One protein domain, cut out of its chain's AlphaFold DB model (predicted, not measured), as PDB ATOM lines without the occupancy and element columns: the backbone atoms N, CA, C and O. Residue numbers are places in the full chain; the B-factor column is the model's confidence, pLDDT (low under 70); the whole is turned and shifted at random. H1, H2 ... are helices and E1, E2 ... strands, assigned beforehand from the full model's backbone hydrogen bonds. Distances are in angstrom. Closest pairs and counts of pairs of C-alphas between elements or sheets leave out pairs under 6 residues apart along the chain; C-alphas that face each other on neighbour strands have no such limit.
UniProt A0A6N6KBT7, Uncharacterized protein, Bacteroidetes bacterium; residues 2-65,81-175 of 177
ATOM      1  N   LYS A   2      -8.913  14.461 -35.601       60.03
ATOM      2  CA  LYS A   2      -8.949  15.760 -34.877       60.03
ATOM      3  C   LYS A   2     -10.319  16.096 -34.256       60.03
ATOM      4  O   LYS A   2     -10.359  16.612 -33.148       60.03
ATOM      5  N   LEU A   3     -11.417  15.759 -34.936       66.69
ATOM      6  CA  LEU A   3     -12.790  15.955 -34.438       66.69
ATOM      7  C   LEU A   3     -13.112  15.062 -33.230       66.69
ATOM      8  O   LEU A   3     -13.619  15.556 -32.234       66.69
ATOM      9  N   VAL A   4     -12.715  13.785 -33.275       75.56
ATOM     10  CA  VAL A   4     -12.917  12.827 -32.168       75.56
ATOM     11  C   VAL A   4     -12.135  13.245 -30.919       75.56
ATOM     12  O   VAL A   4     -12.683  13.223 -29.824       75.56
ATOM     13  N   LYS A   5     -10.884  13.710 -31.074       79.25
ATOM     14  CA  LYS A   5     -10.094  14.245 -29.950       79.25
ATOM     15  C   LYS A   5     -10.724  15.493 -29.324       79.25
ATOM     16  O   LYS A   5     -10.699  15.621 -28.110       79.25
ATOM     17  N   ARG A   6     -11.291  16.395 -30.135       78.44
ATOM     18  CA  ARG A   6     -11.985  17.602 -29.647       78.44
ATOM     19  C   ARG A   6     -13.291  17.265 -28.929       78.44
ATOM     20  O   ARG A   6     -13.554  17.849 -27.888       78.44
ATOM     21  N   ALA A   7     -14.056  16.304 -29.447       80.44
ATOM     22  CA  ALA A   7     -15.269  15.818 -28.797       80.44
ATOM     23  C   ALA A   7     -14.954  15.164 -27.441       80.44
ATOM     24  O   ALA A   7     -15.565  15.526 -26.445       80.44
ATOM     25  N   LEU A   8     -13.949  14.283 -27.375       83.56
ATOM     26  CA  LEU A   8     -13.499  13.668 -26.117       83.56
ATOM     27  C   LEU A   8     -13.045  14.704 -25.081       83.56
ATOM     28  O   LEU A   8     -13.411  14.595 -23.917       83.56
ATOM     29  N   LEU A   9     -12.288  15.722 -25.501       84.75
ATOM     30  CA  LEU A   9     -11.866  16.818 -24.621       84.75
ATOM     31  C   LEU A   9     -13.061  17.611 -24.083       84.75
ATOM     32  O   LEU A   9     -13.101  17.929 -22.901       84.75
ATOM     33  N   PHE A  10     -14.040  17.898 -24.940       85.75
ATOM     34  CA  PHE A  10     -15.251  18.617 -24.555       85.75
ATOM     35  C   PHE A  10     -16.111  17.808 -23.575       85.75
ATOM     36  O   PHE A  10     -16.513  18.335 -22.544       85.75
ATOM     37  N   PHE A  11     -16.323  16.515 -23.836       84.69
ATOM     38  CA  PHE A  11     -17.053  15.638 -22.917       84.69
ATOM     39  C   PHE A  11     -16.312  15.426 -21.594       84.69
ATOM     40  O   PHE A  11     -16.945  15.429 -20.545       84.69
ATOM     41  N   SER A  12     -14.981  15.309 -21.614       82.31
ATOM     42  CA  SER A  12     -14.181  15.214 -20.388       82.31
ATOM     43  C   SER A  12     -14.240  16.498 -19.561       82.31
ATOM     44  O   SER A  12     -14.275  16.419 -18.337       82.31
ATOM     45  N   LEU A  13     -14.255  17.667 -20.209       86.44
ATOM     46  CA  LEU A  13     -14.416  18.954 -19.535       86.44
ATOM     47  C   LEU A  13     -15.803  19.057 -18.896       86.44
ATOM     48  O   LEU A  13     -15.896  19.389 -17.721       86.44
ATOM     49  N   LEU A  14     -16.857  18.716 -19.646       83.00
ATOM     50  CA  LEU A  14     -18.229  18.705 -19.138       83.00
ATOM     51  C   LEU A  14     -18.390  17.761 -17.944       83.00
ATOM     52  O   LEU A  14     -19.029  18.129 -16.962       83.00
ATOM     53  N   LEU A  15     -17.774  16.578 -18.004       80.62
ATOM     54  CA  LEU A  15     -17.804  15.602 -16.919       80.62
ATOM     55  C   LEU A  15     -17.049  16.114 -15.686       80.62
ATOM     56  O   LEU A  15     -17.576  16.039 -14.583       80.62
ATOM     57  N   ALA A  16     -15.873  16.720 -15.862       79.25
ATOM     58  CA  ALA A  16     -15.141  17.340 -14.758       79.25
ATOM     59  C   ALA A  16     -15.937  18.486 -14.109       79.25
ATOM     60  O   ALA A  16     -16.014  18.564 -12.886       79.25
ATOM     61  N   THR A  17     -16.585  19.341 -14.906       75.06
ATOM     62  CA  THR A  17     -17.442  20.410 -14.373       75.06
ATOM     63  C   THR A  17     -18.700  19.872 -13.699       75.06
ATOM     64  O   THR A  17     -19.114  20.418 -12.685       75.06
ATOM     65  N   SER A  18     -19.281  18.781 -14.207       71.75
ATOM     66  CA  SER A  18     -20.428  18.108 -13.586       71.75
ATOM     67  C   SER A  18     -20.069  17.548 -12.210       71.75
ATOM     68  O   SER A  18     -20.837  17.751 -11.275       71.75
ATOM     69  N   VAL A  19     -18.902  16.911 -12.067       68.38
ATOM     70  CA  VAL A  19     -18.429  16.380 -10.779       68.38
ATOM     71  C   VAL A  19     -18.207  17.508  -9.768       68.38
ATOM     72  O   VAL A  19     -18.632  17.394  -8.625       68.38
ATOM     73  N   ILE A  20     -17.605  18.624 -10.193       68.69
ATOM     74  CA  ILE A  20     -17.368  19.780  -9.313       68.69
ATOM     75  C   ILE A  20     -18.695  20.406  -8.857       68.69
ATOM     76  O   ILE A  20     -18.868  20.662  -7.670       68.69
ATOM     77  N   ILE A  21     -19.650  20.609  -9.769       66.25
ATOM     78  CA  ILE A  21     -20.952  21.207  -9.434       66.25
ATOM     79  C   ILE A  21     -21.755  20.292  -8.500       66.25
ATOM     80  O   ILE A  21     -22.333  20.776  -7.533       66.25
ATOM     81  N   GLN A  22     -21.759  18.977  -8.742       62.16
ATOM     82  CA  GLN A  22     -22.455  18.026  -7.869       62.16
ATOM     83  C   GLN A  22     -21.809  17.898  -6.483       62.16
ATOM     84  O   GLN A  22     -22.517  17.660  -5.515       62.16
ATOM     85  N   SER A  23     -20.492  18.100  -6.364       60.53
ATOM     86  CA  SER A  23     -19.791  18.013  -5.074       60.53
ATOM     87  C   SER A  23     -20.070  19.165  -4.098       60.53
ATOM     88  O   SER A  23     -19.690  19.065  -2.941       60.53
ATOM     89  N   CYS A  24     -20.701  20.257  -4.547       60.81
ATOM     90  CA  CYS A  24     -20.987  21.442  -3.722       60.81
ATOM     91  C   CYS A  24     -22.479  21.601  -3.393       60.81
ATOM     92  O   CYS A  24     -22.905  22.695  -3.029       60.81
ATOM     93  N   CYS A  25     -23.285  20.556  -3.588       65.25
ATOM     94  CA  CYS A  25     -24.702  20.616  -3.279       65.25
ATOM     95  C   CYS A  25     -24.986  19.911  -1.951       65.25
ATOM     96  O   CYS A  25     -24.925  18.684  -1.868       65.25
ATOM     97  N   GLU A  26     -25.313  20.703  -0.936       67.19
ATOM     98  CA  GLU A  26     -25.797  20.250   0.368       67.19
ATOM     99  C   GLU A  26     -27.186  20.846   0.573       67.19
ATOM    100  O   GLU A  26     -27.383  22.038   0.335       67.19
ATOM    101  N   THR A  27     -28.156  20.032   0.974       73.31
ATOM    102  CA  THR A  27     -29.488  20.513   1.352       73.31
ATOM    103  C   THR A  27     -29.570  20.502   2.866       73.31
ATOM    104  O   THR A  27     -29.579  19.437   3.477       73.31
ATOM    105  N   ASN A  28     -29.637  21.683   3.470       81.62
ATOM    106  CA  ASN A  28     -29.809  21.793   4.912       81.62
ATOM    107  C   ASN A  28     -31.286  21.633   5.271       81.62
ATOM    108  O   ASN A  28     -32.141  22.355   4.752       81.62
ATOM    109  N   ILE A  29     -31.556  20.700   6.175       86.31
ATOM    110  CA  ILE A  29     -32.877  20.426   6.736       86.31
ATOM    111  C   ILE A  29     -32.864  20.895   8.186       86.31
ATOM    112  O   ILE A  29     -31.863  20.758   8.891       86.31
ATOM    113  N   THR A  30     -33.953  21.499   8.640       89.88
ATOM    114  CA  THR A  30     -34.107  21.946  10.025       89.88
ATOM    115  C   THR A  30     -35.484  21.541  10.524       89.88
ATOM    116  O   THR A  30     -36.473  21.744   9.829       89.88
ATOM    117  N   ILE A  31     -35.562  20.980  11.726       91.19
ATOM    118  CA  ILE A  31     -36.830  20.758  12.417       91.19
ATOM    119  C   ILE A  31     -37.310  22.108  12.946       91.19
ATOM    120  O   ILE A  31     -36.601  22.766  13.710       91.19
ATOM    121  N   VAL A  32     -38.500  22.535  12.529       93.00
ATOM    122  CA  VAL A  32     -39.042  23.875  12.814       93.00
ATOM    123  C   VAL A  32     -40.359  23.859  13.581       93.00
ATOM    124  O   VAL A  32     -40.784  24.903  14.076       93.00
ATOM    125  N   GLY A  33     -41.014  22.704  13.702       91.56
ATOM    126  CA  GLY A  33     -42.329  22.620  14.327       91.56
ATOM    127  C   GLY A  33     -42.698  21.227  14.821       91.56
ATOM    128  O   GLY A  33     -42.054  20.226  14.511       91.56
ATOM    129  N   ASN A  34     -43.788  21.181  15.588       91.81
ATOM    130  CA  ASN A  34     -44.300  19.962  16.216       91.81
ATOM    131  C   ASN A  34     -44.728  18.901  15.189       91.81
ATOM    132  O   ASN A  34     -44.637  17.713  15.478       91.81
ATOM    133  N   GLY A  35     -45.183  19.318  14.004       92.75
ATOM    134  CA  GLY A  35     -45.681  18.413  12.975       92.75
ATOM    135  C   GLY A  35     -46.956  17.675  13.400       92.75
ATOM    136  O   GLY A  35     -47.959  18.312  13.723       92.75
ATOM    137  N   SER A  36     -46.962  16.344  13.324       94.19
ATOM    138  CA  SER A  36     -48.147  15.521  13.590       94.19
ATOM    139  C   SER A  36     -47.823  14.181  14.240       94.19
ATOM    140  O   SER A  36     -46.828  13.538  13.916       94.19
ATOM    141  N   MET A  37     -48.715  13.733  15.122       94.69
ATOM    142  CA  MET A  37     -48.623  12.458  15.825       94.69
ATOM    143  C   MET A  37     -49.810  11.561  15.464       94.69
ATOM    144  O   MET A  37     -50.947  12.021  15.365       94.69
ATOM    145  N   PHE A  38     -49.554  10.268  15.283       92.56
ATOM    146  CA  PHE A  38     -50.570   9.271  14.964       92.56
ATOM    147  C   PHE A  38     -50.369   8.005  15.784       92.56
ATOM    148  O   PHE A  38     -49.246   7.577  16.034       92.56
ATOM    149  N   ILE A  39     -51.476   7.364  16.139       93.81
ATOM    150  CA  ILE A  39     -51.483   6.055  16.787       93.81
ATOM    151  C   ILE A  39     -52.011   5.045  15.773       93.81
ATOM    152  O   ILE A  39     -53.033   5.273  15.115       93.81
ATOM    153  N   SER A  40     -51.279   3.948  15.592       90.44
ATOM    154  CA  SER A  40     -51.555   2.975  14.541       90.44
ATOM    155  C   SER A  40     -51.323   1.547  15.019       90.44
ATOM    156  O   SER A  40     -50.278   1.233  15.574       90.44
ATOM    157  N   GLN A  41     -52.298   0.675  14.777       85.44
ATOM    158  CA  GLN A  41     -52.253  -0.746  15.143       85.44
ATOM    159  C   GLN A  41     -51.753  -1.645  13.990       85.44
ATOM    160  O   GLN A  41     -51.351  -2.775  14.218       85.44
ATOM    161  N   ASN A  42     -51.798  -1.164  12.740       73.31
ATOM    162  CA  ASN A  42     -51.404  -1.887  11.522       73.31
ATOM    163  C   ASN A  42     -50.781  -0.913  10.522       73.31
ATOM    164  O   ASN A  42     -51.173   0.252  10.496       73.31
ATOM    165  N   ASP A  43     -49.885  -1.400   9.656       57.75
ATOM    166  CA  ASP A  43     -49.186  -0.574   8.669       57.75
ATOM    167  C   ASP A  43     -50.131   0.377   7.907       57.75
ATOM    168  O   ASP A  43     -50.902  -0.023   7.035       57.75
ATOM    169  N   ASN A  44     -49.997   1.663   8.250       52.94
ATOM    170  CA  ASN A  44     -50.433   2.864   7.529       52.94
ATOM    171  C   ASN A  44     -51.846   3.409   7.761       52.94
ATOM    172  O   ASN A  44     -52.201   4.377   7.092       52.94
ATOM    173  N   ASN A  45     -52.625   2.904   8.725       60.59
ATOM    174  CA  ASN A  45     -53.917   3.523   9.050       60.59
ATOM    175  C   ASN A  45     -54.002   3.987  10.507       60.59
ATOM    176  O   ASN A  45     -53.711   3.232  11.440       60.59
ATOM    177  N   ARG A  46     -54.443   5.240  10.684       65.81
ATOM    178  CA  ARG A  46     -54.919   5.768  11.965       65.81
ATOM    179  C   ARG A  46     -56.114   4.928  12.402       65.81
ATOM    180  O   ARG A  46     -57.035   4.715  11.614       65.81
ATOM    181  N   GLN A  47     -56.073   4.440  13.633       68.62
ATOM    182  CA  GLN A  47     -57.174   3.694  14.229       68.62
ATOM    183  C   GLN A  47     -57.774   4.514  15.361       68.62
ATOM    184  O   GLN A  47     -57.047   5.027  16.205       68.62
ATOM    185  N   ASP A  48     -59.101   4.605  15.378       75.75
ATOM    186  CA  ASP A  48     -59.818   5.233  16.488       75.75
ATOM    187  C   ASP A  48     -59.857   4.303  17.712       75.75
ATOM    188  O   ASP A  48     -59.940   4.781  18.839       75.75
ATOM    189  N   THR A  49     -59.752   2.983  17.502       89.94
ATOM    190  CA  THR A  49     -59.795   1.956  18.552       89.94
ATOM    191  C   THR A  49     -58.595   1.011  18.467       89.94
ATOM    192  O   THR A  49     -58.340   0.422  17.420       89.94
ATOM    193  N   ILE A  50     -57.895   0.823  19.584       92.81
ATOM    194  CA  ILE A  50     -56.700  -0.015  19.725       92.81
ATOM    195  C   ILE A  50     -57.034  -1.247  20.568       92.81
ATOM    196  O   ILE A  50     -57.558  -1.123  21.670       92.81
ATOM    197  N   ARG A  51     -56.729  -2.442  20.048       91.88
ATOM    198  CA  ARG A  51     -57.093  -3.743  20.654       91.88
ATOM    199  C   ARG A  51     -55.930  -4.721  20.832       91.88
ATOM    200  O   ARG A  51     -56.124  -5.843  21.286       91.88
ATOM    201  N   SER A  52     -54.742  -4.345  20.387       91.81
ATOM    202  CA  SER A  52     -53.528  -5.162  20.388       91.81
ATOM    203  C   SER A  52     -52.325  -4.236  20.280       91.81
ATOM    204  O   SER A  52     -52.500  -3.018  20.323       91.81
ATOM    205  N   GLU A  53     -51.143  -4.817  20.069       92.94
ATOM    206  CA  GLU A  53     -49.923  -4.084  19.736       92.94
ATOM    207  C   GLU A  53     -50.166  -2.922  18.774       92.94
ATOM    208  O   GLU A  53     -50.920  -3.021  17.802       92.94
ATOM    209  N   PHE A  54     -49.532  -1.803  19.085       93.81
ATOM    210  CA  PHE A  54     -49.663  -0.577  18.326       93.81
ATOM    211  C   PHE A  54     -48.363   0.208  18.382       93.81
ATOM    212  O   PHE A  54     -47.480  -0.037  19.202       93.81
ATOM    213  N   ARG A  55     -48.248   1.170  17.478       94.00
ATOM    214  CA  ARG A  55     -47.156   2.126  17.450       94.00
ATOM    215  C   ARG A  55     -47.684   3.540  17.537       94.00
ATOM    216  O   ARG A  55     -48.739   3.861  16.982       94.00
ATOM    217  N   ILE A  56     -46.904   4.376  18.192       95.00
ATOM    218  CA  ILE A  56     -47.062   5.818  18.174       95.00
ATOM    219  C   ILE A  56     -46.021   6.358  17.199       95.00
ATOM    220  O   ILE A  56     -44.839   6.042  17.314       95.00
ATOM    221  N   VAL A  57     -46.476   7.119  16.211       94.44
ATOM    222  CA  VAL A  57     -45.632   7.715  15.177       94.44
ATOM    223  C   VAL A  57     -45.691   9.223  15.321       94.44
ATOM    224  O   VAL A  57     -46.780   9.795  15.291       94.44
ATOM    225  N   LEU A  58     -44.534   9.856  15.454       95.50
ATOM    226  CA  LEU A  58     -44.377  11.301  15.412       95.50
ATOM    227  C   LEU A  58     -43.640  11.682  14.129       95.50
ATOM    228  O   LEU A  58     -42.558  11.168  13.870       95.50
ATOM    229  N   TYR A  59     -44.224  12.600  13.367       94.50
ATOM    230  CA  TYR A  59     -43.595  13.293  12.249       94.50
ATOM    231  C   TYR A  59     -43.388  14.745  12.653       94.50
ATOM    232  O   TYR A  59     -44.369  15.471  12.797       94.50
ATOM    233  N   LEU A  60     -42.145  15.169  12.834       95.06
ATOM    234  CA  LEU A  60     -41.815  16.561  13.112       95.06
ATOM    235  C   LEU A  60     -41.911  17.399  11.832       95.06
ATOM    236  O   LEU A  60     -41.719  16.909  10.719       95.06
ATOM    237  N   GLU A  61     -42.231  18.682  11.981       93.38
ATOM    238  CA  GLU A  61     -42.280  19.595  10.840       93.38
ATOM    239  C   GLU A  61     -40.859  20.008  10.461       93.38
ATOM    240  O   GLU A  61     -40.129  20.586  11.270       93.38
ATOM    241  N   MET A  62     -40.479  19.714   9.220       89.81
ATOM    242  CA  MET A  62     -39.167  20.038   8.675       89.81
ATOM    243  C   MET A  62     -39.265  21.187   7.676       89.81
ATOM    244  O   MET A  62     -40.130  21.185   6.797       89.81
ATOM    245  N   ASP A  63     -38.339  22.134   7.776       87.19
ATOM    246  CA  ASP A  63     -38.087  23.137   6.752       87.19
ATOM    247  C   ASP A  63     -36.813  22.780   5.988       87.19
ATOM    248  O   ASP A  63     -35.775  22.429   6.558       87.19
ATOM    249  N   TYR A  64     -36.906  22.895   4.672       79.31
ATOM    250  CA  TYR A  64     -35.777  22.733   3.779       79.31
ATOM    251  C   TYR A  64     -35.291  24.135   3.469       79.31
ATOM    252  O   TYR A  64     -35.967  24.887   2.761       79.31
ATOM    253  N   ALA A  65     -34.113  24.494   3.982       64.75
ATOM    254  CA  ALA A  65     -33.514  25.771   3.646       64.75
ATOM    255  C   ALA A  65     -33.357  25.820   2.122       64.75
ATOM    256  O   ALA A  65     -32.532  25.111   1.545       64.75
ATOM    257  N   GLN A  81     -29.506  14.220  -6.456       52.91
ATOM    258  CA  GLN A  81     -29.927  14.294  -5.056       52.91
ATOM    259  C   GLN A  81     -28.706  14.758  -4.261       52.91
ATOM    260  O   GLN A  81     -27.677  14.085  -4.229       52.91
ATOM    261  N   CYS A  82     -28.782  15.983  -3.759       65.25
ATOM    262  CA  CYS A  82     -27.756  16.569  -2.911       65.25
ATOM    263  C   CYS A  82     -27.751  15.838  -1.568       65.25
ATOM    264  O   CYS A  82     -28.783  15.300  -1.171       65.25
ATOM    265  N   MET A  83     -26.605  15.784  -0.888       68.12
ATOM    266  CA  MET A  83     -26.566  15.188   0.447       68.12
ATOM    267  C   MET A  83     -27.402  16.065   1.382       68.12
ATOM    268  O   MET A  83     -27.204  17.282   1.435       68.12
ATOM    269  N   GLU A  84     -28.372  15.457   2.051       73.62
ATOM    270  CA  GLU A  84     -29.217  16.126   3.033       73.62
ATOM    271  C   GLU A  84     -28.486  16.152   4.379       73.62
ATOM    272  O   GLU A  84     -27.902  15.153   4.798       73.62
ATOM    273  N   PHE A  85     -28.465  17.312   5.033       77.06
ATOM    274  CA  PHE A  85     -27.818  17.498   6.327       77.06
ATOM    275  C   PHE A  85     -28.805  18.110   7.318       77.06
ATOM    276  O   PHE A  85     -29.281  19.230   7.125       77.06
ATOM    277  N   LEU A  86     -29.110  17.370   8.385       83.69
ATOM    278  CA  LEU A  86     -29.961  17.853   9.466       83.69
ATOM    279  C   LEU A  86     -29.158  18.781  10.384       83.69
ATOM    280  O   LEU A  86     -28.205  18.358  11.037       83.69
ATOM    281  N   VAL A  87     -29.551  20.052  10.431       87.94
ATOM    282  CA  VAL A  87     -28.828  21.103  11.161       87.94
ATOM    283  C   VAL A  87     -29.076  21.021  12.671       87.94
ATOM    284  O   VAL A  87     -28.150  21.254  13.447       87.94
ATOM    285  N   ASN A  88     -30.292  20.660  13.091       90.75
ATOM    286  CA  ASN A  88     -30.678  20.467  14.490       90.75
ATOM    287  C   ASN A  88     -31.208  19.041  14.716       90.75
ATOM    288  O   ASN A  88     -32.371  18.718  14.499       90.75
ATOM    289  N   THR A  89     -30.315  18.153  15.137       91.44
ATOM    290  CA  THR A  89     -30.604  16.733  15.376       91.44
ATOM    291  C   THR A  89     -31.498  16.511  16.594       91.44
ATOM    292  O   THR A  89     -31.352  17.214  17.594       91.44
ATOM    293  N   MET A  90     -32.348  15.480  16.562       93.62
ATOM    294  CA  MET A  90     -33.131  15.055  17.729       93.62
ATOM    295  C   MET A  90     -32.212  14.578  18.863       93.62
ATOM    296  O   MET A  90     -31.331  13.738  18.658       93.62
ATOM    297  N   ASN A  91     -32.420  15.092  20.074       94.19
ATOM    298  CA  ASN A  91     -31.749  14.617  21.275       94.19
ATOM    299  C   ASN A  91     -32.505  13.405  21.831       94.19
ATOM    300  O   ASN A  91     -33.459  13.551  22.590       94.19
ATOM    301  N   ARG A  92     -32.078  12.198  21.460       92.50
ATOM    302  CA  ARG A  92     -32.777  10.945  21.803       92.50
ATOM    303  C   ARG A  92     -32.997  10.755  23.307       92.50
ATOM    304  O   ARG A  92     -34.054  10.287  23.700       92.50
ATOM    305  N   GLU A  93     -32.056  11.202  24.140       92.75
ATOM    306  CA  GLU A  93     -32.148  11.110  25.608       92.75
ATOM    307  C   GLU A  93     -33.216  12.035  26.214       92.75
ATOM    308  O   GLU A  93     -33.583  11.881  27.375       92.75
ATOM    309  N   SER A  94     -33.707  13.013  25.447       95.38
ATOM    310  CA  SER A  94     -34.781  13.916  25.871       95.38
ATOM    311  C   SER A  94     -36.180  13.412  25.515       95.38
ATOM    312  O   SER A  94     -37.154  14.069  25.884       95.38
ATOM    313  N   LEU A  95     -36.291  12.287  24.792       96.69
ATOM    314  CA  LEU A  95     -37.578  11.730  24.393       96.69
ATOM    315  C   LEU A  95     -38.360  11.306  25.635       96.69
ATOM    316  O   LEU A  95     -37.883  10.488  26.416       96.69
ATOM    317  N   LYS A  96     -39.582  11.814  25.770       97.19
ATOM    318  CA  LYS A  96     -40.526  11.385  26.804       97.19
ATOM    319  C   LYS A  96     -41.809  10.900  26.174       97.19
ATOM    320  O   LYS A  96     -42.270  11.470  25.181       97.19
ATOM    321  N   LEU A  97     -42.411   9.895  26.796       97.56
ATOM    322  CA  LEU A  97     -43.744   9.417  26.459       97.56
ATOM    323  C   LEU A  97     -44.605   9.402  27.722       97.56
ATOM    324  O   LEU A  97     -44.292   8.702  28.681       97.56
ATOM    325  N   THR A  98     -45.707  10.150  27.706       97.81
ATOM    326  CA  THR A  98     -46.644  10.243  28.836       97.81
ATOM    327  C   THR A  98     -48.068   9.889  28.413       97.81
ATOM    328  O   THR A  98     -48.408   9.931  27.230       97.81
ATOM    329  N   CYS A  99     -48.920   9.562  29.388       97.25
ATOM    330  CA  CYS A  99     -50.347   9.289  29.202       97.25
ATOM    331  C   CYS A  99     -51.171  10.162  30.158       97.25
ATOM    332  O   CYS A  99     -50.709  10.475  31.254       97.25
ATOM    333  N   ASP A 100     -52.371  10.573  29.756       98.25
ATOM    334  CA  ASP A 100     -53.291  11.389  30.562       98.25
ATOM    335  C   ASP A 100     -53.962  10.629  31.718       98.25
ATOM    336  O   ASP A 100     -54.618  11.247  32.562       98.25
ATOM    337  N   ARG A 101     -53.804   9.304  31.766       97.25
ATOM    338  CA  ARG A 101     -54.404   8.427  32.772       97.25
ATOM    339  C   ARG A 101     -53.375   7.551  33.457       97.25
ATOM    340  O   ARG A 101     -52.353   7.188  32.876       97.25
ATOM    341  N   ASP A 102     -53.714   7.177  34.684       97.50
ATOM    342  CA  ASP A 102     -52.993   6.155  35.420       97.50
ATOM    343  C   ASP A 102     -53.156   4.800  34.718       97.50
ATOM    344  O   ASP A 102     -54.227   4.475  34.194       97.50
ATOM    345  N   PHE A 103     -52.115   3.978  34.751       96.12
ATOM    346  CA  PHE A 103     -52.178   2.590  34.297       96.12
ATOM    347  C   PHE A 103     -51.261   1.712  35.149       96.12
ATOM    348  O   PHE A 103     -50.414   2.212  35.892       96.12
ATOM    349  N   LEU A 104     -51.434   0.392  35.083       95.56
ATOM    350  CA  LEU A 104     -50.539  -0.529  35.784       95.56
ATOM    351  C   LEU A 104     -49.430  -0.997  34.856       95.56
ATOM    352  O   LEU A 104     -49.709  -1.373  33.725       95.56
ATOM    353  N   PHE A 105     -48.202  -1.059  35.354       93.00
ATOM    354  CA  PHE A 105     -47.073  -1.697  34.693       93.00
ATOM    355  C   PHE A 105     -46.356  -2.604  35.695       93.00
ATOM    356  O   PHE A 105     -45.952  -2.153  36.766       93.00
ATOM    357  N   GLU A 106     -46.276  -3.905  35.403       92.19
ATOM    358  CA  GLU A 106     -45.712  -4.926  36.305       92.19
ATOM    359  C   GLU A 106     -46.317  -4.897  37.728       92.19
ATOM    360  O   GLU A 106     -45.672  -5.209  38.728       92.19
ATOM    361  N   GLY A 107     -47.595  -4.514  37.831       91.19
ATOM    362  CA  GLY A 107     -48.317  -4.390  39.102       91.19
ATOM    363  C   GLY A 107     -48.040  -3.100  39.888       91.19
ATOM    364  O   GLY A 107     -48.602  -2.933  40.971       91.19
ATOM    365  N   MET A 108     -47.220  -2.188  39.364       94.25
ATOM    366  CA  MET A 108     -47.026  -0.839  39.900       94.25
ATOM    367  C   MET A 108     -47.918   0.161  39.167       94.25
ATOM    368  O   MET A 108     -48.145   0.026  37.970       94.25
ATOM    369  N   VAL A 109     -48.416   1.171  39.881       96.25
ATOM    370  CA  VAL A 109     -49.166   2.273  39.267       96.25
ATOM    371  C   VAL A 109     -48.177   3.242  38.633       96.25
ATOM    372  O   VAL A 109     -47.288   3.750  39.316       96.25
ATOM    373  N   ILE A 110     -48.354   3.499  37.342       96.56
ATOM    374  CA  ILE A 110     -47.757   4.631  36.643       96.56
ATOM    375  C   ILE A 110     -48.778   5.763  36.698       96.56
ATOM    376  O   ILE A 110     -49.875   5.624  36.161       96.56
ATOM    377  N   GLU A 111     -48.440   6.852  37.389       97.69
ATOM    378  CA  GLU A 111     -49.320   8.016  37.531       97.69
ATOM    379  C   GLU A 111     -49.417   8.793  36.208       97.69
ATOM    380  O   GLU A 111     -48.427   8.924  35.479       97.69
ATOM    381  N   ALA A 112     -50.588   9.359  35.924       97.44
ATOM    382  CA  ALA A 112     -50.833  10.221  34.774       97.44
ATOM    383  C   ALA A 112     -49.772  11.328  34.647       97.44
ATOM    384  O   ALA A 112     -49.392  11.984  35.618       97.44
ATOM    385  N   GLY A 113     -49.300  11.557  33.421       96.81
ATOM    386  CA  GLY A 113     -48.254  12.531  33.109       96.81
ATOM    387  C   GLY A 113     -46.829  12.083  33.453       96.81
ATOM    388  O   GLY A 113     -45.889  12.821  33.161       96.81
ATOM    389  N   THR A 114     -46.642  10.895  34.033       97.00
ATOM    390  CA  THR A 114     -45.306  10.324  34.252       97.00
ATOM    391  C   THR A 114     -44.719   9.857  32.926       97.00
ATOM    392  O   THR A 114     -45.412   9.232  32.121       97.00
ATOM    393  N   ASP A 115     -43.438  10.155  32.702       96.62
ATOM    394  CA  ASP A 115     -42.686   9.570  31.596       96.62
ATOM    395  C   ASP A 115     -42.468   8.082  31.861       96.62
ATOM    396  O   ASP A 115     -41.890   7.698  32.880       96.62
ATOM    397  N   PHE A 116     -42.969   7.252  30.955       93.94
ATOM    398  CA  PHE A 116     -42.893   5.801  31.064       93.94
ATOM    399  C   PHE A 116     -42.087   5.169  29.930       93.94
ATOM    400  O   PHE A 116     -42.134   3.950  29.759       93.94
ATOM    401  N   LEU A 117     -41.346   5.967  29.151       92.31
ATOM    402  CA  LEU A 117     -40.497   5.438  28.094       92.31
ATOM    403  C   LEU A 117     -39.454   4.462  28.671       92.31
ATOM    404  O   LEU A 117     -38.687   4.790  29.572       92.31
ATOM    405  N   ASN A 118     -39.419   3.248  28.127       82.06
ATOM    406  CA  ASN A 118     -38.458   2.215  28.488       82.06
ATOM    407  C   ASN A 118     -37.999   1.492  27.218       82.06
ATOM    408  O   ASN A 118     -38.665   0.572  26.745       82.06
ATOM    409  N   GLU A 119     -36.858   1.913  26.672       77.81
ATOM    410  CA  GLU A 119     -36.337   1.399  25.398       77.81
ATOM    411  C   GLU A 119     -35.963  -0.094  25.428       77.81
ATOM    412  O   GLU A 119     -35.859  -0.712  24.367       77.81
ATOM    413  N   GLU A 120     -35.784  -0.703  26.609       77.81
ATOM    414  CA  GLU A 120     -35.453  -2.133  26.718       77.81
ATOM    415  C   GLU A 120     -36.613  -3.030  26.261       77.81
ATOM    416  O   GLU A 120     -36.382  -4.104  25.705       77.81
ATOM    417  N   ILE A 121     -37.851  -2.579  26.472       81.25
ATOM    418  CA  ILE A 121     -39.081  -3.354  26.221       81.25
ATOM    419  C   ILE A 121     -40.059  -2.651  25.271       81.25
ATOM    420  O   ILE A 121     -40.918  -3.307  24.682       81.25
ATOM    421  N   MET A 122     -39.917  -1.336  25.083       88.06
ATOM    422  CA  MET A 122     -40.612  -0.541  24.072       88.06
ATOM    423  C   MET A 122     -39.593  -0.044  23.046       88.06
ATOM    424  O   MET A 122     -38.983   1.006  23.252       88.06
ATOM    425  N   PRO A 123     -39.387  -0.768  21.934       88.88
ATOM    426  CA  PRO A 123     -38.462  -0.334  20.901       88.88
ATOM    427  C   PRO A 123     -38.801   1.072  20.403       88.88
ATOM    428  O   PRO A 123     -39.965   1.375  20.119       88.88
ATOM    429  N   VAL A 124     -37.771   1.901  20.241       92.50
ATOM    430  CA  VAL A 124     -37.873   3.231  19.639       92.50
ATOM    431  C   VAL A 124     -37.000   3.275  18.388       92.50
ATOM    432  O   VAL A 124     -35.822   2.920  18.429       92.50
ATOM    433  N   LEU A 125     -37.569   3.701  17.260       90.56
ATOM    434  CA  LEU A 125     -36.828   3.936  16.021       90.56
ATOM    435  C   LEU A 125     -36.848   5.423  15.679       90.56
ATOM    436  O   LEU A 125     -37.915   6.023  15.562       90.56
ATOM    437  N   PHE A 126     -35.660   5.980  15.462       89.94
ATOM    438  CA  PHE A 126     -35.459   7.354  15.015       89.94
ATOM    439  C   PHE A 126     -35.048   7.356  13.542       89.94
ATOM    440  O   PHE A 126     -34.069   6.698  13.176       89.94
ATOM    441  N   HIS A 127     -35.759   8.122  12.719       87.44
ATOM    442  CA  HIS A 127     -35.356   8.450  11.353       87.44
ATOM    443  C   HIS A 127     -35.046   9.944  11.296       87.44
ATOM    444  O   HIS A 127     -35.910  10.764  10.994       87.44
ATOM    445  N   ASP A 128     -33.797  10.286  11.618       77.75
ATOM    446  CA  ASP A 128     -33.343  11.674  11.728       77.75
ATOM    447  C   ASP A 128     -33.544  12.451  10.410       77.75
ATOM    448  O   ASP A 128     -34.041  13.570  10.429       77.75
ATOM    449  N   GLU A 129     -33.266  11.829   9.260       72.00
ATOM    450  CA  GLU A 129     -33.429  12.437   7.925       72.00
ATOM    451  C   GLU A 129     -34.890  12.799   7.585       72.00
ATOM    452  O   GLU A 129     -35.132  13.714   6.803       72.00
ATOM    453  N   GLY A 130     -35.863  12.097   8.180       77.06
ATOM    454  CA  GLY A 130     -37.296  12.322   7.969       77.06
ATOM    455  C   GLY A 130     -37.996  13.061   9.113       77.06
ATOM    456  O   GLY A 130     -39.195  13.320   9.018       77.06
ATOM    457  N   GLY A 131     -37.283  13.364  10.204       87.56
ATOM    458  CA  GLY A 131     -37.888  13.906  11.422       87.56
ATOM    459  C   GLY A 131     -38.918  12.957  12.044       87.56
ATOM    460  O   GLY A 131     -39.931  13.417  12.570       87.56
ATOM    461  N   GLU A 132     -38.703  11.641  11.949       93.31
ATOM    462  CA  GLU A 132     -39.695  10.635  12.346       93.31
ATOM    463  C   GLU A 132     -39.256   9.870  13.599       93.31
ATOM    464  O   GLU A 132     -38.112   9.415  13.704       93.31
ATOM    465  N   ILE A 133     -40.193   9.660  14.524       95.12
ATOM    466  CA  ILE A 133     -40.010   8.820  15.713       95.12
ATOM    467  C   ILE A 133     -41.114   7.769  15.741       95.12
ATOM    468  O   ILE A 133     -42.297   8.089  15.629       95.12
ATOM    469  N   TYR A 134     -40.727   6.512  15.923       94.69
ATOM    470  CA  TYR A 134     -41.642   5.384  16.059       94.69
ATOM    471  C   TYR A 134     -41.431   4.722  17.414       94.69
ATOM    472  O   TYR A 134     -40.353   4.191  17.667       94.69
ATOM    473  N   ILE A 135     -42.463   4.706  18.255       95.31
ATOM    474  CA  ILE A 135     -42.458   4.007  19.544       95.31
ATOM    475  C   ILE A 135     -43.392   2.806  19.441       95.31
ATOM    476  O   ILE A 135     -44.564   2.963  19.094       95.31
ATOM    477  N   PHE A 136     -42.884   1.610  19.729       94.06
ATOM    478  CA  PHE A 136     -43.626   0.360  19.580       94.06
ATOM    479  C   PHE A 136     -44.077  -0.180  20.938       94.06
ATOM    480  O   PHE A 136     -43.259  -0.620  21.744       94.06
ATOM    481  N   LEU A 137     -45.391  -0.220  21.154       93.88
ATOM    482  CA  LEU A 137     -46.022  -0.888  22.288       93.88
ATOM    483  C   LEU A 137     -46.398  -2.302  21.842       93.88
ATOM    484  O   LEU A 137     -47.508  -2.566  21.375       93.88
ATOM    485  N   ASN A 138     -45.410  -3.192  21.901       91.62
ATOM    486  CA  ASN A 138     -45.529  -4.582  21.469       91.62
ATOM    487  C   ASN A 138     -46.301  -5.435  22.496       91.62
ATOM    488  O   ASN A 138     -46.598  -5.002  23.609       91.62
ATOM    489  N   ASN A 139     -46.595  -6.687  22.143       89.56
ATOM    490  CA  ASN A 139     -47.273  -7.598  23.069       89.56
ATOM    491  C   ASN A 139     -46.474  -7.873  24.356       89.56
ATOM    492  O   ASN A 139     -47.081  -8.152  25.378       89.56
ATOM    493  N   GLU A 140     -45.140  -7.809  24.342       89.38
ATOM    494  CA  GLU A 140     -44.326  -8.003  25.552       89.38
ATOM    495  C   GLU A 140     -44.588  -6.900  26.586       89.38
ATOM    496  O   GLU A 140     -44.874  -7.198  27.748       89.38
ATOM    497  N   TYR A 141     -44.609  -5.643  26.140       91.44
ATOM    498  CA  TYR A 141     -45.008  -4.502  26.953       91.44
ATOM    499  C   TYR A 141     -46.475  -4.612  27.388       91.44
ATOM    500  O   TYR A 141     -46.779  -4.516  28.576       91.44
ATOM    501  N   LEU A 142     -47.387  -4.882  26.448       92.12
ATOM    502  CA  LEU A 142     -48.827  -4.952  26.727       92.12
ATOM    503  C   LEU A 142     -49.232  -6.141  27.613       92.12
ATOM    504  O   LEU A 142     -50.273  -6.083  28.249       92.12
ATOM    505  N   ASN A 143     -48.415  -7.192  27.714       90.56
ATOM    506  CA  ASN A 143     -48.634  -8.273  28.683       90.56
ATOM    507  C   ASN A 143     -48.321  -7.845  30.125       90.56
ATOM    508  O   ASN A 143     -48.801  -8.470  31.073       90.56
ATOM    509  N   SER A 144     -47.493  -6.814  30.289       91.19
ATOM    510  CA  SER A 144     -47.069  -6.282  31.587       91.19
ATOM    511  C   SER A 144     -47.816  -5.000  31.956       91.19
ATOM    512  O   SER A 144     -47.863  -4.643  33.134       91.19
ATOM    513  N   ALA A 145     -48.415  -4.332  30.968       93.06
ATOM    514  CA  ALA A 145     -49.208  -3.124  31.124       93.06
ATOM    515  C   ALA A 145     -50.717  -3.420  31.170       93.06
ATOM    516  O   ALA A 145     -51.222  -4.227  30.398       93.06
ATOM    517  N   GLN A 146     -51.460  -2.730  32.033       94.56
ATOM    518  CA  GLN A 146     -52.924  -2.780  32.071       94.56
ATOM    519  C   GLN A 146     -53.474  -1.362  31.982       94.56
ATOM    520  O   GLN A 146     -53.387  -0.592  32.942       94.56
ATOM    521  N   PHE A 147     -54.036  -1.042  30.820       95.12
ATOM    522  CA  PHE A 147     -54.760   0.198  30.571       95.12
ATOM    523  C   PHE A 147     -56.251  -0.033  30.799       95.12
ATOM    524  O   PHE A 147     -56.778  -1.098  30.471       95.12
ATOM    525  N   GLU A 148     -56.952   0.961  31.337       94.75
ATOM    526  CA  GLU A 148     -58.410   0.890  31.393       94.75
ATOM    527  C   GLU A 148     -59.001   0.934  29.976       94.75
ATOM    528  O   GLU A 148     -58.404   1.452  29.035       94.75
ATOM    529  N   THR A 149     -60.209   0.400  29.794       95.56
ATOM    530  CA  THR A 149     -60.912   0.592  28.521       95.56
ATOM    531  C   THR A 149     -61.443   2.020  28.433       95.56
ATOM    532  O   THR A 149     -62.170   2.470  29.322       95.56
ATOM    533  N   GLY A 150     -61.132   2.723  27.347       95.19
ATOM    534  CA  GLY A 150     -61.634   4.071  27.086       95.19
ATOM    535  C   GLY A 150     -60.644   4.971  26.357       95.19
ATOM    536  O   GLY A 150     -59.575   4.533  25.935       95.19
ATOM    537  N   ASP A 151     -61.003   6.245  26.222       95.44
ATOM    538  CA  ASP A 151     -60.131   7.264  25.633       95.44
ATOM    539  C   ASP A 151     -58.872   7.479  26.477       95.44
ATOM    540  O   ASP A 151     -58.975   7.786  27.662       95.44
ATOM    541  N   HIS A 152     -57.707   7.344  25.849       96.00
ATOM    542  CA  HIS A 152     -56.406   7.704  26.410       96.00
ATOM    543  C   HIS A 152     -55.736   8.696  25.471       96.00
ATOM    544  O   HIS A 152     -55.761   8.515  24.253       96.00
ATOM    545  N   GLU A 153     -55.127   9.730  26.026       97.12
ATOM    546  CA  GLU A 153     -54.272  10.671  25.322       97.12
ATOM    547  C   GLU A 153     -52.815  10.377  25.654       97.12
ATOM    548  O   GLU A 153     -52.402  10.350  26.812       97.12
ATOM    549  N   PHE A 154     -52.030  10.156  24.607       97.19
ATOM    550  CA  PHE A 154     -50.589  10.010  24.710       97.19
ATOM    551  C   PHE A 154     -49.932  11.327  24.326       97.19
ATOM    552  O   PHE A 154     -50.404  12.003  23.409       97.19
ATOM    553  N   SER A 155     -48.825  11.665  24.982       98.06
ATOM    554  CA  SER A 155     -48.004  12.815  24.620       98.06
ATOM    555  C   SER A 155     -46.556  12.408  24.412       98.06
ATOM    556  O   SER A 155     -46.009  11.651  25.209       98.06
ATOM    557  N   ILE A 156     -45.951  12.924  23.342       97.75
ATOM    558  CA  ILE A 156     -44.514  12.827  23.098       97.75
ATOM    559  C   ILE A 156     -43.903  14.216  23.242       97.75
ATOM    560  O   ILE A 156     -44.402  15.174  22.645       97.75
ATOM    561  N   GLU A 157     -42.806  14.298  23.986       97.75
ATOM    562  CA  GLU A 157     -41.927  15.467  24.073       97.75
ATOM    563  C   GLU A 157     -40.524  15.081  23.593       97.75
ATOM    564  O   GLU A 157     -40.039  13.998  23.920       97.75
ATOM    565  N   ILE A 158     -39.881  15.946  22.810       97.19
ATOM    566  CA  ILE A 158     -38.506  15.763  22.331       97.19
ATOM    567  C   ILE A 158     -37.806  17.119  22.205       97.19
ATOM    568  O   ILE A 158     -38.408  18.102  21.766       97.19
ATOM    569  N   GLU A 159     -36.531  17.174  22.572       97.00
ATOM    570  CA  GLU A 159     -35.649  18.327  22.395       97.00
ATOM    571  C   GLU A 159     -34.718  18.115  21.188       97.00
ATOM    572  O   GLU A 159     -34.277  16.997  20.910       97.00
ATOM    573  N   THR A 160     -34.387  19.174  20.457       95.06
ATOM    574  CA  THR A 160     -33.334  19.170  19.429       95.06
ATOM    575  C   THR A 160     -32.017  19.718  19.970       95.06
ATOM    576  O   THR A 160     -31.959  20.362  21.011       95.06
ATOM    577  N   SER A 161     -30.911  19.477  19.264       94.25
ATOM    578  CA  SER A 161     -29.566  19.872  19.713       94.25
ATOM    579  C   SER A 161     -29.328  21.385  19.830       94.25
ATOM    580  O   SER A 161     -28.337  21.804  20.430       94.25
ATOM    581  N   ASP A 162     -30.229  22.210  19.296       92.56
ATOM    582  CA  ASP A 162     -30.277  23.666  19.468       92.56
ATOM    583  C   ASP A 162     -31.162  24.119  20.651       92.56
ATOM    584  O   ASP A 162     -31.277  25.321  20.904       92.56
ATOM    585  N   GLY A 163     -31.752  23.178  21.395       94.88
ATOM    586  CA  GLY A 163     -32.588  23.417  22.570       94.88
ATOM    587  C   GLY A 163     -34.061  23.700  22.267       94.88
ATOM    588  O   GLY A 163     -34.792  24.111  23.171       94.88
ATOM    589  N   ALA A 164     -34.519  23.534  21.020       94.88
ATOM    590  CA  ALA A 164     -35.946  23.626  20.722       94.88
ATOM    591  C   ALA A 164     -36.682  22.396  21.273       94.88
ATOM    592  O   ALA A 164     -36.201  21.274  21.147       94.88
ATOM    593  N   VAL A 165     -37.847  22.610  21.885       97.19
ATOM    594  CA  VAL A 165     -38.677  21.544  22.465       97.19
ATOM    595  C   VAL A 165     -39.961  21.426  21.662       97.19
ATOM    596  O   VAL A 165     -40.664  22.420  21.461       97.19
ATOM    597  N   PHE A 166     -40.273  20.206  21.233       96.88
ATOM    598  CA  PHE A 166     -41.474  19.879  20.478       96.88
ATOM    599  C   PHE A 166     -42.357  18.930  21.281       96.88
ATOM    600  O   PHE A 166     -41.883  17.922  21.805       96.88
ATOM    601  N   THR A 167     -43.651  19.239  21.343       97.31
ATOM    602  CA  THR A 167     -44.640  18.451  22.088       97.31
ATOM    603  C   THR A 167     -45.838  18.156  21.203       97.31
ATOM    604  O   THR A 167     -46.421  19.063  20.606       97.31
ATOM    605  N   ASN A 168     -46.233  16.888  21.146       97.69
ATOM    606  CA  ASN A 168     -47.430  16.446  20.441       97.69
ATOM    607  C   ASN A 168     -48.305  15.585  21.339       97.69
ATOM    608  O   ASN A 168     -47.822  14.964  22.287       97.69
ATOM    609  N   GLN A 169     -49.594  15.560  21.018       97.12
ATOM    610  CA  GLN A 169     -50.602  14.780  21.719       97.12
ATOM    611  C   GLN A 169     -51.521  14.102  20.713       97.12
ATOM    612  O   GLN A 169     -51.872  14.686  19.684       97.12
ATOM    613  N   GLN A 170     -51.919  12.871  21.013       95.88
ATOM    614  CA  GLN A 170     -52.889  12.140  20.213       95.88
ATOM    615  C   GLN A 170     -53.689  11.193  21.103       95.88
ATOM    616  O   GLN A 170     -53.123  10.397  21.851       95.88
ATOM    617  N   SER A 171     -55.013  11.251  20.970       95.25
ATOM    618  CA  SER A 171     -55.922  10.349  21.675       95.25
ATOM    619  C   SER A 171     -56.249   9.099  20.856       95.25
ATOM    620  O   SER A 171     -56.318   9.156  19.622       95.25
ATOM    621  N   ALA A 172     -56.492   7.990  21.546       94.12
ATOM    622  CA  ALA A 172     -57.039   6.757  20.996       94.12
ATOM    623  C   ALA A 172     -57.932   6.058  22.030       94.12
ATOM    624  O   ALA A 172     -57.666   6.108  23.230       94.12
ATOM    625  N   TRP A 173     -58.970   5.364  21.563       94.81
ATOM    626  CA  TRP A 173     -59.768   4.497  22.422       94.81
ATOM    627  C   TRP A 173     -59.038   3.169  22.624       94.81
ATOM    628  O   TRP A 173     -58.826   2.426  21.666       94.81
ATOM    629  N   LEU A 174     -58.674   2.840  23.858       95.12
ATOM    630  CA  LEU A 174     -58.066   1.559  24.198       95.12
ATOM    631  C   LEU A 174     -59.154   0.555  24.589       95.12
ATOM    632  O   LEU A 174     -60.018   0.838  25.412       95.12
ATOM    633  N   GLU A 175     -59.106  -0.627  23.988       93.88
ATOM    634  CA  GLU A 175     -59.905  -1.810  24.325       93.88
ATOM    635  C   GLU A 175     -58.939  -3.004  24.398       93.88
ATOM    636  O   GLU A 175     -58.978  -3.936  23.591       93.88
TER     637      GLU A 175
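Overview. This is residues 2 to 65 and 81 to 175 of the 177 residues of an uncharacterized protein of Bacteroidetes bacterium (UniProt A0A6N6KBT7). Two strongly twisted sheets, the larger one curled, lie face to face as a sandwich, and helix H1 sticks out from the body as a long arm with residues 2 to 21. At the end away from H1 are the small hairpin E5 and E6 and the short helix H2. The 159 printed residues, with two named helices and ten named strands in the order H1 E1 E2 E3 E4 E5 E6 E7 E8 H2 E9 E10, are of mixed class. The sheets run E3 E1 E2 E8 E7, mixed; E4 E9 E10, antiparallel; and E5 E6, antiparallel. The whole is only just extended, close to loose, with a radius of gyration of the C-alphas of 23.0 A and spans of 85 by 32 by 26 A.

Arrangement. Start with E1, residues 26 to 40, which bends by 76 degrees at residue 33. Beside it find E2, residues 54 to 64, its antiparallel hairpin partner, with N 36 and O 59 at 2.8 A. E3, residues 83 to 86, is parallel to E1, with N 27 and O 83 at 2.9 A. E8, residues 132 to 137, is the antiparallel neighbour of E2, with N 56 and O 135 at 2.9 A. E8 forms a hairpin with E7, residues 124 to 127, where N 125 and O 134 are 2.9 A apart. In the second sheet, E4, residues 90 to 99, is antiparallel to E9, residues 150 to 160, with N 96 and O 157 at 2.9 A. E9 forms a hairpin with E10, residues 165 to 174, with N 154 and O 170 at 3.0 A. The sandwich's facing parts are 8.6 A centre to centre, with strands at 28 degrees. The closest C-alphas of E1 and E10, Asn 34 and Phe 166, are 5.1 A apart. E5, residues 103 to 105, and E6, residues 108 to 110, form a hairpin, with N 105 and O 108 at 2.8 A. The closest C-alphas of E5 and H2, residues 139 to 144, are those of Phe 105 and Ser 144, 5.5 A apart. H1, residues 2 to 22, is on neither large sheet; every O i to N i+4 pair in it is within hydrogen-bond range, against 1 of 2 in H2.

Along the chain. Find C-alpha 26 at (-25.797, 20.250, 0.368); E1 runs 34.1 A from there. Go back to C-alpha 2 at (-8.949, 15.760, -34.877), where H1 begins its 30.3 A. E9 is 33.0 A long, E2 30.8 A, and E10 27.9 A, ending at C-alpha 174 at (-58.066, 1.559, 24.198).

Size, cuts and confidence. The farthest C-alphas, Lys 2 and Gly 107, are 86.2 A apart. Residues 66 to 80 are not printed, and the gap from C-alpha 65 to C-alpha 81 is 14.8 A. The links E1 to E2 and E6 to E7 are long. Look for pLDDT under 70 at residues 2 to 3, 19 to 26, 43 to 47, 65 and 81 to 83.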